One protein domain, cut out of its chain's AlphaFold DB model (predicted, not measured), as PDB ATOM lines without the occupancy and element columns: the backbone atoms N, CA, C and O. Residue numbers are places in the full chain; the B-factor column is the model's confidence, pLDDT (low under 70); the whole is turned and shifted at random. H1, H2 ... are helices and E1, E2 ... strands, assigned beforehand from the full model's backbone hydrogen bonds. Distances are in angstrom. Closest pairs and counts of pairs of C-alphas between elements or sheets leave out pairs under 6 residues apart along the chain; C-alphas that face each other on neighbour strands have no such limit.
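This is residues 3 to 69 of the 92 residues of an uncharacterized protein of Brevibacillus borstelensis AK1 (UniProt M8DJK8). A small head of strand hairpins, E1-E2 and the sheet E3-E4-E5, bears one long helix, H1, whose residues 55 to 68 stick out as an arm. The printed part has 67 residues, ordered E1 E2 E3 E4 E5 H1, both sheets antiparallel, class mixed. It is loose, radius of gyration of the C-alphas 14.9 A, spanning 43 by 26 by 14 A.

E1 is residues 3 to 6, from C-alpha 3 at (200.618, 109.547, 189.503); E2 is residues 13 to 17, 13.3 A; E3 is residues 22 to 24; E4 is residues 27 to 31, 12.2 A; E5 is residues 38 to 42; H1 is residues 44 to 68, 36.0 A from first to last C-alpha, and ends with C-alpha 68 at (202.745, 89.391, 203.118).

Hairpin E1 and E2 has N 3 and O 16 at 2.9 A. E3, E4 and E5 form a meander, successive antiparallel neighbours: N 22 and O 29, 2.9 A; N 28 and O 42, 2.8 A. E2 and E3 are apart. H1 only grazes this sheet with residues 44 to 50; the closest C-alphas of E4 and H1, Leu 27 and Pro 44, are 6.6 A apart. In H1, 19 of 21 O i to N i+4 pairs are within hydrogen-bond range.

C-alphas 25 and 69 are farthest apart, 45.9 A. The printed part has no cut, no link is long, and no printed residue is under 70.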
ATOM      1  N   PHE A   3     200.176 110.324 190.663       83.00
ATOM      2  CA  PHE A   3     200.618 109.547 189.503       83.00
ATOM      3  C   PHE A   3     201.416 110.428 188.541       83.00
ATOM      4  O   PHE A   3     201.295 111.650 188.560       83.00
ATOM      5  N   LYS A   4     202.267 109.820 187.716       87.69
ATOM      6  CA  LYS A   4     203.036 110.538 186.694       87.69
ATOM      7  C   LYS A   4     202.400 110.311 185.333       87.69
ATOM      8  O   LYS A   4     202.037 109.185 185.011       87.69
ATOM      9  N   THR A   5     202.287 111.369 184.543       87.50
ATOM     10  CA  THR A   5     201.892 111.269 183.135       87.50
ATOM     11  C   THR A   5     202.558 112.373 182.316       87.50
ATOM     12  O   THR A   5     203.038 113.369 182.869       87.50
ATOM     13  N   SER A   6     202.628 112.186 181.003       90.88
ATOM     14  CA  SER A   6     203.172 113.149 180.047       90.88
ATOM     15  C   SER A   6     202.058 113.774 179.223       90.88
ATOM     16  O   SER A   6     201.199 113.073 178.690       90.88
ATOM     17  N   CYS A   7     202.088 115.096 179.073       90.88
ATOM     18  CA  CYS A   7     201.161 115.798 178.196       90.88
ATOM     19  C   CYS A   7     201.449 115.477 176.729       90.88
ATOM     20  O   CYS A   7     202.530 115.795 176.249       90.88
ATOM     21  N   SER A   8     200.468 114.948 176.003       89.56
ATOM     22  CA  SER A   8     200.593 114.650 174.568       89.56
ATOM     23  C   SER A   8     200.826 115.886 173.692       89.56
ATOM     24  O   SER A   8     201.383 115.767 172.608       89.56
ATOM     25  N   ASN A   9     200.425 117.075 174.154       93.75
ATOM     26  CA  ASN A   9     200.555 118.313 173.383       93.75
ATOM     27  C   ASN A   9     201.929 118.985 173.529       93.75
ATOM     28  O   ASN A   9     202.461 119.525 172.568       93.75
ATOM     29  N   CYS A  10     202.512 118.984 174.733       93.56
ATOM     30  CA  CYS A  10     203.776 119.690 175.003       93.56
ATOM     31  C   CYS A  10     204.902 118.794 175.539       93.56
ATOM     32  O   CYS A  10     205.946 119.309 175.946       93.56
ATOM     33  N   ASN A  11     204.677 117.476 175.594       91.81
ATOM     34  CA  ASN A  11     205.573 116.446 176.134       91.81
ATOM     35  C   ASN A  11     206.083 116.712 177.559       91.81
ATOM     36  O   ASN A  11     207.057 116.115 178.012       91.81
ATOM     37  N   HIS A  12     205.414 117.593 178.304       90.81
ATOM     38  CA  HIS A  12     205.749 117.849 179.693       90.81
ATOM     39  C   HIS A  12     205.323 116.665 180.564       90.81
ATOM     40  O   HIS A  12     204.130 116.366 180.668       90.81
ATOM     41  N   ALA A  13     206.297 116.013 181.195       90.44
ATOM     42  CA  ALA A  13     206.066 115.014 182.226       90.44
ATOM     43  C   ALA A  13     205.876 115.702 183.583       90.44
ATOM     44  O   ALA A  13     206.764 116.416 184.047       90.44
ATOM     45  N   GLY A  14     204.726 115.465 184.210       86.81
ATOM     46  CA  GLY A  14     204.351 116.053 185.494       86.81
ATOM     47  C   GLY A  14     203.871 114.999 186.488       86.81
ATOM     48  O   GLY A  14     203.519 113.874 186.116       86.81
ATOM     49  N   GLY A  15     203.880 115.360 187.769       89.62
ATOM     50  CA  GLY A  15     203.241 114.585 188.827       89.62
ATOM     51  C   GLY A  15     201.862 115.158 189.113       89.62
ATOM     52  O   GLY A  15     201.756 116.308 189.512       89.62
ATOM     53  N   TYR A  16     200.821 114.354 188.955       87.25
ATOM     54  CA  TYR A  16     199.438 114.793 189.073       87.25
ATOM     55  C   TYR A  16     198.741 114.122 190.246       87.25
ATOM     56  O   TYR A  16     199.095 113.022 190.679       87.25
ATOM     57  N   ASN A  17     197.726 114.807 190.760       85.50
ATOM     58  CA  ASN A  17     196.857 114.306 191.803       85.50
ATOM     59  C   ASN A  17     195.419 114.347 191.297       85.50
ATOM     60  O   ASN A  17     194.934 115.397 190.885       85.50
ATOM     61  N   ILE A  18     194.730 113.214 191.364       81.25
ATOM     62  CA  ILE A  18     193.334 113.105 190.931       81.25
ATOM     63  C   ILE A  18     192.377 113.950 191.788       81.25
ATOM     64  O   ILE A  18     191.256 114.231 191.383       81.25
ATOM     65  N   HIS A  19     192.827 114.418 192.955       80.56
ATOM     66  CA  HIS A  19     192.085 115.391 193.757       80.56
ATOM     67  C   HIS A  19     192.108 116.815 193.170       80.56
ATOM     68  O   HIS A  19     191.335 117.649 193.623       80.56
ATOM     69  N   HIS A  20     192.963 117.108 192.182       83.00
ATOM     70  CA  HIS A  20     193.065 118.428 191.539       83.00
ATOM     71  C   HIS A  20     192.233 118.530 190.247       83.00
ATOM     72  O   HIS A  20     192.507 119.379 189.401       83.00
ATOM     73  N   LEU A  21     191.248 117.646 190.060       86.19
ATOM     74  CA  LEU A  21     190.308 117.754 188.946       86.19
ATOM     75  C   LEU A  21     189.467 119.027 189.086       86.19
ATOM     76  O   LEU A  21     188.991 119.341 190.178       86.19
ATOM     77  N   VAL A  22     189.255 119.714 187.970       86.56
ATOM     78  CA  VAL A  22     188.398 120.900 187.868       86.56
ATOM     79  C   VAL A  22     187.195 120.594 186.988       86.56
ATOM     80  O   VAL A  22     187.317 119.869 186.002       86.56
ATOM     81  N   GLU A  23     186.036 121.127 187.345       88.19
ATOM     82  CA  GLU A  23     184.813 120.977 186.558       88.19
ATOM     83  C   GLU A  23     184.801 121.996 185.410       88.19
ATOM     84  O   GLU A  23     185.001 123.192 185.628       88.19
ATOM     85  N   VAL A  24     184.631 121.512 184.180       85.81
ATOM     86  CA  VAL A  24     184.584 122.307 182.948       85.81
ATOM     87  C   VAL A  24     183.588 121.650 181.997       85.81
ATOM     88  O   VAL A  24     183.756 120.479 181.665       85.81
ATOM     89  N   ASP A  25     182.584 122.398 181.538       86.12
ATOM     90  CA  ASP A  25     181.538 121.907 180.623       86.12
ATOM     91  C   ASP A  25     180.845 120.622 181.138       86.12
ATOM     92  O   ASP A  25     180.725 119.642 180.406       86.12
ATOM     93  N   ASP A  26     180.465 120.596 182.423       87.00
ATOM     94  CA  ASP A  26     179.867 119.442 183.130       87.00
ATOM     95  C   ASP A  26     180.756 118.177 183.201       87.00
ATOM     96  O   ASP A  26     180.312 117.094 183.595       87.00
ATOM     97  N   LEU A  27     182.041 118.302 182.856       88.81
ATOM     98  CA  LEU A  27     183.034 117.230 182.914       88.81
ATOM     99  C   LEU A  27     184.160 117.567 183.889       88.81
ATOM    100  O   LEU A  27     184.584 118.711 184.037       88.81
ATOM    101  N   TRP A  28     184.718 116.541 184.520       90.38
ATOM    102  CA  TRP A  28     185.858 116.688 185.417       90.38
ATOM    103  C   TRP A  28     187.155 116.506 184.643       90.38
ATOM    104  O   TRP A  28     187.462 115.416 184.163       90.38
ATOM    105  N   CYS A  29     187.930 117.578 184.533       91.56
ATOM    106  CA  CYS A  29     189.131 117.637 183.717       91.56
ATOM    107  C   CYS A  29     190.390 117.758 184.577       91.56
ATOM    108  O   CYS A  29     190.433 118.493 185.566       91.56
ATOM    109  N   LEU A  30     191.455 117.087 184.145       90.81
ATOM    110  CA  LEU A  30     192.816 117.347 184.600       90.81
ATOM    111  C   LEU A  30     193.563 118.075 183.487       90.81
ATOM    112  O   LEU A  30     193.653 117.562 182.372       90.81
ATOM    113  N   ALA A  31     194.122 119.242 183.781       91.31
ATOM    114  CA  ALA A  31     194.901 120.015 182.822       91.31
ATOM    115  C   ALA A  31     196.407 119.826 183.033       91.31
ATOM    116  O   ALA A  31     196.883 119.593 184.144       91.31
ATOM    117  N   CYS A  32     197.173 119.958 181.954       91.31
ATOM    118  CA  CYS A  32     198.623 120.043 182.028       91.31
ATOM    119  C   CYS A  32     199.046 121.350 182.704       91.31
ATOM    120  O   CYS A  32     198.675 122.426 182.241       91.31
ATOM    121  N   GLU A  33     199.908 121.267 183.715       89.50
ATOM    122  CA  GLU A  33     200.408 122.440 184.448       89.50
ATOM    123  C   GLU A  33     201.199 123.414 183.555       89.50
ATOM    124  O   GLU A  33     201.230 124.611 183.821       89.50
ATOM    125  N   LYS A  34     201.814 122.920 182.469       92.12
ATOM    126  CA  LYS A  34     202.635 123.739 181.565       92.12
ATOM    127  C   LYS A  34     201.833 124.450 180.474       92.12
ATOM    128  O   LYS A  34     202.134 125.593 180.155       92.12
ATOM    129  N   CYS A  35     200.883 123.762 179.839       92.75
ATOM    130  CA  CYS A  35     200.188 124.286 178.651       92.75
ATOM    131  C   CYS A  35     198.667 124.377 178.795       92.75
ATOM    132  O   CYS A  35     198.000 124.784 177.851       92.75
ATOM    133  N   GLY A  36     198.101 123.952 179.927       89.38
ATOM    134  CA  GLY A  36     196.659 123.956 180.167       89.38
ATOM    135  C   GLY A  36     195.865 122.928 179.358       89.38
ATOM    136  O   GLY A  36     194.663 122.797 179.567       89.38
ATOM    137  N   ASN A  37     196.503 122.170 178.456       91.75
ATOM    138  CA  ASN A  37     195.797 121.181 177.647       91.75
ATOM    139  C   ASN A  37     195.166 120.091 178.526       91.75
ATOM    140  O   ASN A  37     195.791 119.637 179.491       91.75
ATOM    141  N   ARG A  38     193.956 119.646 178.168       90.38
ATOM    142  CA  ARG A  38     193.240 118.580 178.882       90.38
ATOM    143  C   ARG A  38     194.009 117.263 178.729       90.38
ATOM    144  O   ARG A  38     194.298 116.827 177.618       90.38
ATOM    145  N   LEU A  39     194.383 116.663 179.854       88.75
ATOM    146  CA  LEU A  39     195.090 115.382 179.933       88.75
ATOM    147  C   LEU A  39     194.124 114.221 180.105       88.75
ATOM    148  O   LEU A  39     194.291 113.177 179.486       88.75
ATOM    149  N   LEU A  40     193.150 114.408 180.991       87.88
ATOM    150  CA  LEU A  40     192.133 113.430 181.339       87.88
ATOM    151  C   LEU A  40     190.810 114.162 181.499       87.88
ATOM    152  O   LEU A  40     190.785 115.292 181.996       87.88
ATOM    153  N   THR A  41     189.739 113.489 181.111       91.31
ATOM    154  CA  THR A  41     188.372 113.987 181.200       91.31
ATOM    155  C   THR A  41     187.507 112.849 181.711       91.31
ATOM    156  O   THR A  41     187.649 111.726 181.233       91.31
ATOM    157  N   PHE A  42     186.638 113.143 182.670       90.06
ATOM    158  CA  PHE A  42     185.754 112.168 183.296       90.06
ATOM    159  C   PHE A  42     184.334 112.709 183.366       90.06
ATOM    160  O   PHE A  42     184.133 113.897 183.642       90.06
ATOM    161  N   SER A  43     183.349 111.831 183.202       92.50
ATOM    162  CA  SER A  43     181.982 112.128 183.620       92.50
ATOM    163  C   SER A  43     181.891 112.232 185.156       92.50
ATOM    164  O   SER A  43     182.770 111.733 185.880       92.50
ATOM    165  N   PRO A  44     180.833 112.857 185.698       89.88
ATOM    166  CA  PRO A  44     180.574 112.854 187.138       89.88
ATOM    167  C   PRO A  44     180.523 111.438 187.738       89.88
ATOM    168  O   PRO A  44     181.070 111.202 188.820       89.88
ATOM    169  N   GLU A  45     179.918 110.482 187.031       92.44
ATOM    170  CA  GLU A  45     179.814 109.079 187.442       92.44
ATOM    171  C   GLU A  45     181.183 108.394 187.453       92.44
ATOM    172  O   GLU A  45     181.541 107.753 188.445       92.44
ATOM    173  N   GLU A  46     181.976 108.564 186.391       91.25
ATOM    174  CA  GLU A  46     183.333 108.011 186.295       91.25
ATOM    175  C   GLU A  46     184.220 108.540 187.423       91.25
ATOM    176  O   GLU A  46     184.906 107.770 188.101       91.25
ATOM    177  N   ARG A  47     184.150 109.848 187.708       88.62
ATOM    178  CA  ARG A  47     184.865 110.451 188.837       88.62
ATOM    179  C   ARG A  47     184.488 109.783 190.158       88.62
ATOM    180  O   ARG A  47     185.373 109.479 190.958       88.62
ATOM    181  N   GLN A  48     183.198 109.556 190.409       89.50
ATOM    182  CA  GLN A  48     182.765 108.892 191.641       89.50
ATOM    183  C   GLN A  48     183.292 107.460 191.736       89.50
ATOM    184  O   GLN A  48     183.727 107.048 192.812       89.50
ATOM    185  N   GLN A  49     183.281 106.708 190.635       91.38
ATOM    186  CA  GLN A  49     183.818 105.347 190.603       91.38
ATOM    187  C   GLN A  49     185.322 105.326 190.890       91.38
ATOM    188  O   GLN A  49     185.770 104.529 191.712       91.38
ATOM    189  N   ILE A  50     186.086 106.244 190.291       87.19
ATOM    190  CA  ILE A  50     187.527 106.380 190.535       87.19
ATOM    191  C   ILE A  50     187.799 106.709 192.006       87.19
ATOM    192  O   ILE A  50     188.636 106.061 192.633       87.19
ATOM    193  N   ILE A  51     187.071 107.670 192.585       86.50
ATOM    194  CA  ILE A  51     187.230 108.042 193.999       86.50
ATOM    195  C   ILE A  51     186.930 106.845 194.912       86.50
ATOM    196  O   ILE A  51     187.718 106.564 195.813       86.50
ATOM    197  N   ARG A  52     185.844 106.104 194.656       90.44
ATOM    198  CA  ARG A  52     185.523 104.884 195.418       90.44
ATOM    199  C   ARG A  52     186.611 103.822 195.270       90.44
ATOM    200  O   ARG A  52     187.003 103.218 196.261       90.44
ATOM    201  N   GLY A  53     187.128 103.615 194.060       88.56
ATOM    202  CA  GLY A  53     188.225 102.681 193.802       88.56
ATOM    203  C   GLY A  53     189.494 103.038 194.577       88.56
ATOM    204  O   GLY A  53     190.121 102.156 195.163       88.56
ATOM    205  N   ILE A  54     189.840 104.328 194.651       86.00
ATOM    206  CA  ILE A  54     190.970 104.820 195.452       86.00
ATOM    207  C   ILE A  54     190.736 104.546 196.936       86.00
ATOM    208  O   ILE A  54     191.615 103.987 197.579       86.00
ATOM    209  N   GLN A  55     189.553 104.866 197.465       88.44
ATOM    210  CA  GLN A  55     189.217 104.626 198.874       88.44
ATOM    211  C   GLN A  55     189.274 103.140 199.244       88.44
ATOM    212  O   GLN A  55     189.816 102.783 200.289       88.44
ATOM    213  N   LEU A  56     188.749 102.266 198.378       89.12
ATOM    214  CA  LEU A  56     188.845 100.815 198.548       89.12
ATOM    215  C   LEU A  56     190.309 100.370 198.535       89.12
ATOM    216  O   LEU A  56     190.744  99.654 199.430       89.12
ATOM    217  N   THR A  57     191.089 100.842 197.563       84.88
ATOM    218  CA  THR A  57     192.520 100.527 197.470       84.88
ATOM    219  C   THR A  57     193.259 100.970 198.732       84.88
ATOM    220  O   THR A  57     193.981 100.180 199.323       84.88
ATOM    221  N   GLU A  58     193.042 102.197 199.200       84.19
ATOM    222  CA  GLU A  58     193.668 102.723 200.420       84.19
ATOM    223  C   GLU A  58     193.260 101.940 201.675       84.19
ATOM    224  O   GLU A  58     194.071 101.797 202.585       84.19
ATOM    225  N   SER A  59     192.044 101.388 201.702       86.88
ATOM    226  CA  SER A  59     191.538 100.589 202.823       86.88
ATOM    227  C   SER A  59     192.105  99.164 202.841       86.88
ATOM    228  O   SER A  59     192.451  98.669 203.906       86.88
ATOM    229  N   TYR A  60     192.241  98.510 201.680       83.75
ATOM    230  CA  TYR A  60     192.631  97.091 201.589       83.75
ATOM    231  C   TYR A  60     194.114  96.850 201.257       83.75
ATOM    232  O   TYR A  60     194.636  95.753 201.480       83.75
ATOM    233  N   VAL A  61     194.834  97.844 200.724       84.00
ATOM    234  CA  VAL A  61     196.280  97.726 200.471       84.00
ATOM    235  C   VAL A  61     197.077  97.495 201.757       84.00
ATOM    236  O   VAL A  61     197.952  96.631 201.723       84.00
ATOM    237  N   PRO A  62     196.815  98.186 202.885       80.50
ATOM    238  CA  PRO A  62     197.510  97.911 204.140       80.50
ATOM    239  C   PRO A  62     197.364  96.456 204.582       80.50
ATOM    240  O   PRO A  62     198.378  95.833 204.880       80.50
ATOM    241  N   ASP A  63     196.152  95.901 204.525       79.31
ATOM    242  CA  ASP A  63     195.879  94.496 204.857       79.31
ATOM    243  C   ASP A  63     196.650  93.547 203.936       79.31
ATOM    244  O   ASP A  63     197.227  92.555 204.377       79.31
ATOM    245  N   THR A  64     196.719  93.883 202.646       72.88
ATOM    246  CA  THR A  64     197.501  93.116 201.670       72.88
ATOM    247  C   THR A  64     198.998  93.192 201.982       72.88
ATOM    248  O   THR A  64     199.687  92.183 201.937       72.88
ATOM    249  N   ILE A  65     199.535  94.361 202.328       76.62
ATOM    250  CA  ILE A  65     200.948  94.504 202.707       76.62
ATOM    251  C   ILE A  65     201.233  93.754 204.015       76.62
ATOM    252  O   ILE A  65     202.269  93.103 204.130       76.62
ATOM    253  N   ASP A  66     200.330  93.839 204.992       80.75
ATOM    254  CA  ASP A  66     200.425  93.174 206.292       80.75
ATOM    255  C   ASP A  66     200.444  91.648 206.141       80.75
ATOM    256  O   ASP A  66     201.364  90.999 206.639       80.75
ATOM    257  N   ALA A  67     199.526  91.095 205.341       78.69
ATOM    258  CA  ALA A  67     199.428  89.660 205.076       78.69
ATOM    259  C   ALA A  67     200.723  89.055 204.504       78.69
ATOM    260  O   ALA A  67     201.051  87.904 204.789       78.69
ATOM    261  N   TYR A  68     201.485  89.830 203.726       72.12
ATOM    262  CA  TYR A  68     202.745  89.391 203.118       72.12
ATOM    263  C   TYR A  68     203.984  89.948 203.834       72.12
ATOM    264  O   TYR A  68     205.104  89.639 203.430       72.12
ATOM    265  N   ARG A  69     203.830  90.714 204.924       74.25
ATOM    266  CA  ARG A  69     204.945  91.367 205.636       74.25
ATOM    267  C   ARG A  69     205.988  90.370 206.150       74.25
ATOM    268  O   ARG A  69     207.170  90.697 206.212       74.25
TER     269      ARG A  69